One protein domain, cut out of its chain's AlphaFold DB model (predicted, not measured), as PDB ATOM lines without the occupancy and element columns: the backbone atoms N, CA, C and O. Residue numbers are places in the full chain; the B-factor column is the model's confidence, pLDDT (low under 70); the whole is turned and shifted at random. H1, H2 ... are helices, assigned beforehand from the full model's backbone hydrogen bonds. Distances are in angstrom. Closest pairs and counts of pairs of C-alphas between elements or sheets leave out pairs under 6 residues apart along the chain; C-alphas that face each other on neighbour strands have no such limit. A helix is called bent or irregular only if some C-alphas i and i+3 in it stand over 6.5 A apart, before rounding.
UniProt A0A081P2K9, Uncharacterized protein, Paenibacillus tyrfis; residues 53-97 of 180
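What this domain is: This is residues 53 to 97 of the 180 residues of an uncharacterized protein of Paenibacillus tyrfis (UniProt A0A081P2K9). Two helices, H1 and the longer H3, cross face to face at a steep tilt, and the short helix H2 sits at one end, where the backbone turns from the last residues of H1 into the start of H3. H3 runs back past H1 in the opposite sense, and the two pack together along residues 55 to 60 of H1 and 84 to 92 of H3. The printed part has 45 residues, with three named helices in the order H1, H2, H3 and no named strand; its class is all helix. The whole is elongated, spanning 31 by 19 by 17 A, and only just compact, close to loose, with a radius of gyration of the C-alphas of 10.8 A.

How they stand to each other: H1, residues 53 to 65, touches H2, residues 70 to 75, with residues 63 to 65 alone. Their closest C-alphas are those of Leu 63 and Asn 71, 6.8 A apart, and they run opposite ways at a steep tilt of 47 degrees. H3, residues 77 to 96, touches H1 through its residues 84 to 92 alone, and H1 meets this touch with residues 55 to 60 alone. The closest C-alphas there are those of Ile 59 and Lys 84, 6.5 A apart. H1 and H3 run opposite ways at a steep tilt of 53 degrees, with centres 10.0 A apart. H2 and H3 only just touch, with 3 pairs of C-alphas within 8 A, and they touch only at the corner by their link. Their closest C-alphas are those of Phe 74 and Lys 80, 5.4 A apart, and their lines are about perpendicular, at 80 degrees. In H1 and H2 every O i to N i+4 pair is within hydrogen-bond range; in H3 it is 14 of 16.

Where its parts are: H1 begins at C-alpha 53, at (216.126, 233.505, 130.349), and measures 18.6 A from first to last C-alpha. H2, from Phe 70 to Asn 75, begins at C-alpha 70, at (236.121, 238.755, 142.458). H3, from Pro 77 to Glu 96, measures 29.9 A and ends at C-alpha 96, at (212.908, 249.421, 131.810). H3 is irregular, with C-alphas 78 and 81 standing 7.2 A apart.

The domain as a whole: The two C-alphas farthest apart are those of Pro 69 and Glu 96, at 31.4 A, while those of Gln 53 and Leu 97, the first and last printed, are 19.2 A apart. The printed part has no cut. The link from H1 to H2, four residues, is tight, and so is the link from H2 to H3, one residue. The mean pLDDT of the printed part is 86.9, and no printed residue is under 70.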
ATOM      1  N   GLN A  53     215.083 234.482 130.661       92.56
ATOM      2  CA  GLN A  53     216.126 233.505 130.349       92.56
ATOM      3  C   GLN A  53     217.384 234.171 129.782       92.56
ATOM      4  O   GLN A  53     218.466 233.932 130.298       92.56
ATOM      5  N   GLU A  54     217.245 235.064 128.798       92.94
ATOM      6  CA  GLU A  54     218.392 235.787 128.224       92.94
ATOM      7  C   GLU A  54     219.149 236.604 129.282       92.94
ATOM      8  O   GLU A  54     220.373 236.709 129.232       92.94
ATOM      9  N   MET A  55     218.433 237.184 130.253       92.19
ATOM     10  CA  MET A  55     219.071 237.881 131.370       92.19
ATOM     11  C   MET A  55     219.829 236.917 132.283       92.19
ATOM     12  O   MET A  55     220.956 237.220 132.668       92.19
ATOM     13  N   TRP A  56     219.250 235.759 132.611       93.81
ATOM     14  CA  TRP A  56     219.936 234.747 133.416       93.81
ATOM     15  C   TRP A  56     221.185 234.197 132.730       93.81
ATOM     16  O   TRP A  56     222.232 234.143 133.372       93.81
ATOM     17  N   ASP A  57     221.099 233.885 131.438       93.81
ATOM     18  CA  ASP A  57     222.228 233.390 130.647       93.81
ATOM     19  C   ASP A  57     223.368 234.419 130.609       93.81
ATOM     20  O   ASP A  57     224.540 234.078 130.764       93.81
ATOM     21  N   HIS A  58     223.031 235.705 130.469       91.25
ATOM     22  CA  HIS A  58     224.017 236.782 130.508       91.25
ATOM     23  C   HIS A  58     224.662 236.922 131.898       91.25
ATOM     24  O   HIS A  58     225.873 237.102 131.992       91.25
ATOM     25  N   ILE A  59     223.895 236.800 132.985       91.88
ATOM     26  CA  ILE A  59     224.445 236.840 134.352       91.88
ATOM     27  C   ILE A  59     225.413 235.683 134.588       91.88
ATOM     28  O   ILE A  59     226.476 235.898 135.166       91.88
ATOM     29  N   ASP A  60     225.053 234.477 134.146       91.56
ATOM     30  CA  ASP A  60     225.932 233.313 134.251       91.56
ATOM     31  C   ASP A  60     227.223 233.530 133.461       91.56
ATOM     32  O   ASP A  60     228.307 233.354 134.014       91.56
ATOM     33  N   HIS A  61     227.124 234.053 132.237       90.38
ATOM     34  CA  HIS A  61     228.306 234.396 131.455       90.38
ATOM     35  C   HIS A  61     229.204 235.425 132.154       90.38
ATOM     36  O   HIS A  61     230.415 235.231 132.192       90.38
ATOM     37  N   ILE A  62     228.634 236.492 132.734       87.94
ATOM     38  CA  ILE A  62     229.412 237.501 133.473       87.94
ATOM     39  C   ILE A  62     230.165 236.845 134.629       87.94
ATOM     40  O   ILE A  62     231.357 237.089 134.782       87.94
ATOM     41  N   LEU A  63     229.487 236.019 135.432       86.56
ATOM     42  CA  LEU A  63     230.102 235.357 136.583       86.56
ATOM     43  C   LEU A  63     231.232 234.404 136.180       86.56
ATOM     44  O   LEU A  63     232.188 234.278 136.941       86.56
ATOM     45  N   ASP A  64     231.141 233.766 135.016       86.06
ATOM     46  CA  ASP A  64     232.170 232.847 134.517       86.06
ATOM     47  C   ASP A  64     233.423 233.572 133.994       86.06
ATOM     48  O   ASP A  64     234.508 232.990 133.982       86.06
ATOM     49  N   ILE A  65     233.294 234.835 133.572       83.62
ATOM     50  CA  ILE A  65     234.408 235.644 133.041       83.62
ATOM     51  C   ILE A  65     234.952 236.668 134.044       83.62
ATOM     52  O   ILE A  65     235.840 237.450 133.690       83.62
ATOM     53  N   LEU A  66     234.422 236.711 135.271       81.81
ATOM     54  CA  LEU A  66     234.915 237.636 136.290       81.81
ATOM     55  C   LEU A  66     236.408 237.377 136.558       81.81
ATOM     56  O   LEU A  66     236.811 236.228 136.743       81.81
ATOM     57  N   PRO A  67     237.247 238.423 136.627       79.75
ATOM     58  CA  PRO A  67     238.639 238.258 137.015       79.75
ATOM     59  C   PRO A  67     238.763 237.945 138.513       79.75
ATOM     60  O   PRO A  67     237.931 238.349 139.333       79.75
ATOM     61  N   GLU A  68     239.846 237.269 138.896       80.12
ATOM     62  CA  GLU A  68     240.214 237.136 140.309       80.12
ATOM     63  C   GLU A  68     240.589 238.498 140.928       80.12
ATOM     64  O   GLU A  68     241.117 239.366 140.225       80.12
ATOM     65  N   PRO A  69     240.339 238.720 142.239       79.50
ATOM     66  CA  PRO A  69     239.768 237.781 143.219       79.50
ATOM     67  C   PRO A  69     238.228 237.804 143.281       79.50
ATOM     68  O   PRO A  69     237.613 237.217 144.171       79.50
ATOM     69  N   PHE A  70     237.572 238.565 142.399       80.06
ATOM     70  CA  PHE A  70     236.121 238.755 142.458       80.06
ATOM     71  C   PHE A  70     235.375 237.455 142.162       80.06
ATOM     72  O   PHE A  70     234.366 237.165 142.806       80.06
ATOM     73  N   ASN A  71     235.897 236.660 141.231       82.75
ATOM     74  CA  ASN A  71     235.366 235.352 140.878       82.75
ATOM     75  C   ASN A  71     235.211 234.424 142.099       82.75
ATOM     76  O   ASN A  71     234.101 233.954 142.349       82.75
ATOM     77  N   GLU A  72     236.253 234.239 142.919       81.06
ATOM     78  CA  GLU A  72     236.186 233.417 144.143       81.06
ATOM     79  C   GLU A  72     235.059 233.845 145.096       81.06
ATOM     80  O   GLU A  72     234.321 233.014 145.635       81.06
ATOM     81  N   VAL A  73     234.884 235.154 145.287       81.06
ATOM     82  CA  VAL A  73     233.881 235.701 146.209       81.06
ATOM     83  C   VAL A  73     232.468 235.566 145.649       81.06
ATOM     84  O   VAL A  73     231.537 235.238 146.394       81.06
ATOM     85  N   PHE A  74     232.274 235.838 144.359       81.00
ATOM     86  CA  PHE A  74     230.947 235.851 143.744       81.00
ATOM     87  C   PHE A  74     230.465 234.466 143.301       81.00
ATOM     88  O   PHE A  74     229.253 234.255 143.263       81.00
ATOM     89  N   ASN A  75     231.365 233.512 143.046       79.44
ATOM     90  CA  ASN A  75     231.010 232.127 142.727       79.44
ATOM     91  C   ASN A  75     230.973 231.185 143.942       79.44
ATOM     92  O   ASN A  75     230.569 230.029 143.790       79.44
ATOM     93  N   ALA A  76     231.302 231.653 145.150       84.88
ATOM     94  CA  ALA A  76     231.148 230.842 146.355       84.88
ATOM     95  C   ALA A  76     229.671 230.411 146.559       84.88
ATOM     96  O   ALA A  76     228.762 231.236 146.411       84.88
ATOM     97  N   PRO A  77     229.387 229.151 146.957       81.12
ATOM     98  CA  PRO A  77     228.016 228.621 147.017       81.12
ATOM     99  C   PRO A  77     227.038 229.450 147.861       81.12
ATOM    100  O   PRO A  77     225.849 229.514 147.569       81.12
ATOM    101  N   VAL A  78     227.539 230.108 148.908       81.12
ATOM    102  CA  VAL A  78     226.729 230.910 149.838       81.12
ATOM    103  C   VAL A  78     226.386 232.309 149.309       81.12
ATOM    104  O   VAL A  78     225.421 232.920 149.768       81.12
ATOM    105  N   THR A  79     227.158 232.836 148.357       83.88
ATOM    106  CA  THR A  79     227.001 234.193 147.803       83.88
ATOM    107  C   THR A  79     226.460 234.188 146.379       83.88
ATOM    108  O   THR A  79     225.745 235.133 146.032       83.88
ATOM    109  N   LYS A  80     226.719 233.135 145.589       86.69
ATOM    110  CA  LYS A  80     226.386 233.056 144.158       86.69
ATOM    111  C   LYS A  80     224.918 233.349 143.868       86.69
ATOM    112  O   LYS A  80     224.619 234.276 143.121       86.69
ATOM    113  N   ASP A  81     223.985 232.671 144.532       89.50
ATOM    114  CA  ASP A  81     222.546 232.894 144.314       89.50
ATOM    115  C   ASP A  81     222.100 234.317 144.660       89.50
ATOM    116  O   ASP A  81     221.256 234.913 143.985       89.50
ATOM    117  N   LYS A  82     222.669 234.887 145.727       89.06
ATOM    118  CA  LYS A  82     222.358 236.253 146.151       89.06
ATOM    119  C   LYS A  82     222.934 237.276 145.171       89.06
ATOM    120  O   LYS A  82     222.257 238.263 144.882       89.06
ATOM    121  N   ALA A  83     224.143 237.045 144.664       88.38
ATOM    122  CA  ALA A  83     224.772 237.869 143.638       88.38
ATOM    123  C   ALA A  83     223.958 237.823 142.337       88.38
ATOM    124  O   ALA A  83     223.511 238.872 141.876       88.38
ATOM    125  N   LYS A  84     223.636 236.619 141.847       92.25
ATOM    126  CA  LYS A  84     222.786 236.386 140.671       92.25
ATOM    127  C   LYS A  84     221.459 237.143 140.758       92.25
ATOM    128  O   LYS A  84     221.124 237.903 139.855       92.25
ATOM    129  N   LYS A  85     220.724 237.010 141.868       92.19
ATOM    130  CA  LYS A  85     219.441 237.714 142.069       92.19
ATOM    131  C   LYS A  85     219.583 239.235 142.073       92.19
ATOM    132  O   LYS A  85     218.720 239.924 141.537       92.19
ATOM    133  N   LYS A  86     220.658 239.767 142.665       90.81
ATOM    134  CA  LYS A  86     220.931 241.211 142.646       90.81
ATOM    135  C   LYS A  86     221.283 241.712 141.248       90.81
ATOM    136  O   LYS A  86     220.768 242.754 140.852       90.81
ATOM    137  N   MET A  87     222.116 240.977 140.511       90.94
ATOM    138  CA  MET A  87     222.466 241.304 139.126       90.94
ATOM    139  C   MET A  87     221.219 241.300 138.240       90.94
ATOM    140  O   MET A  87     221.000 242.262 137.513       90.94
ATOM    141  N   TYR A  88     220.348 240.298 138.395       93.19
ATOM    142  CA  TYR A  88     219.068 240.237 137.691       93.19
ATOM    143  C   TYR A  88     218.196 241.455 137.985       93.19
ATOM    144  O   TYR A  88     217.787 242.140 137.057       93.19
ATOM    145  N   ALA A  89     217.956 241.768 139.261       92.00
ATOM    146  CA  ALA A  89     217.113 242.906 139.632       92.00
ATOM    147  C   ALA A  89     217.650 244.238 139.077       92.00
ATOM    148  O   ALA A  89     216.875 245.099 138.666       92.00
ATOM    149  N   TYR A  90     218.975 244.402 139.038       87.12
ATOM    150  CA  TYR A  90     219.601 245.591 138.467       87.12
ATOM    151  C   TYR A  90     219.480 245.647 136.935       87.12
ATOM    152  O   TYR A  90     219.195 246.708 136.383       87.12
ATOM    153  N   MET A  91     219.658 244.515 136.247       89.44
ATOM    154  CA  MET A  91     219.493 244.421 134.791       89.44
ATOM    155  C   MET A  91     218.043 244.641 134.357       89.44
ATOM    156  O   MET A  91     217.806 245.367 133.396       89.44
ATOM    157  N   ASP A  92     217.087 244.065 135.082       90.38
ATOM    158  CA  ASP A  92     215.650 244.224 134.843       90.38
ATOM    159  C   ASP A  92     215.245 245.700 134.967       90.38
ATOM    160  O   ASP A  92     214.710 246.288 134.026       90.38
ATOM    161  N   TYR A  93     215.668 246.354 136.055       86.19
ATOM    162  CA  TYR A  93     215.512 247.801 136.221       86.19
ATOM    163  C   TYR A  93     216.146 248.602 135.070       86.19
ATOM    164  O   TYR A  93     215.535 249.526 134.530       86.19
ATOM    165  N   GLY A  94     217.370 248.250 134.663       84.94
ATOM    166  CA  GLY A  94     218.067 248.906 133.554       84.94
ATOM    167  C   GLY A  94     217.379 248.722 132.195       84.94
ATOM    168  O   GLY A  94     217.448 249.612 131.349       84.94
ATOM    169  N   ASN A  95     216.686 247.603 131.985       86.31
ATOM    170  CA  ASN A  95     215.951 247.314 130.754       86.31
ATOM    171  C   ASN A  95     214.665 248.140 130.619       86.31
ATOM    172  O   ASN A  95     214.271 248.482 129.496       86.31
ATOM    173  N   GLU A  96     214.056 248.510 131.744       85.38
ATOM    174  CA  GLU A  96     212.908 249.421 131.810       85.38
ATOM    175  C   GLU A  96     213.311 250.904 131.779       85.38
ATOM    176  O   GLU A  96     212.467 251.778 131.552       85.38
ATOM    177  N   LEU A  97     214.596 251.218 131.974       85.19
ATOM    178  CA  LEU A  97     215.072 252.594 132.048       85.19
ATOM    179  C   LEU A  97     214.940 253.308 130.696       85.19
ATOM    180  O   LEU A  97     215.579 252.952 129.709       85.19
TER     181      LEU A  97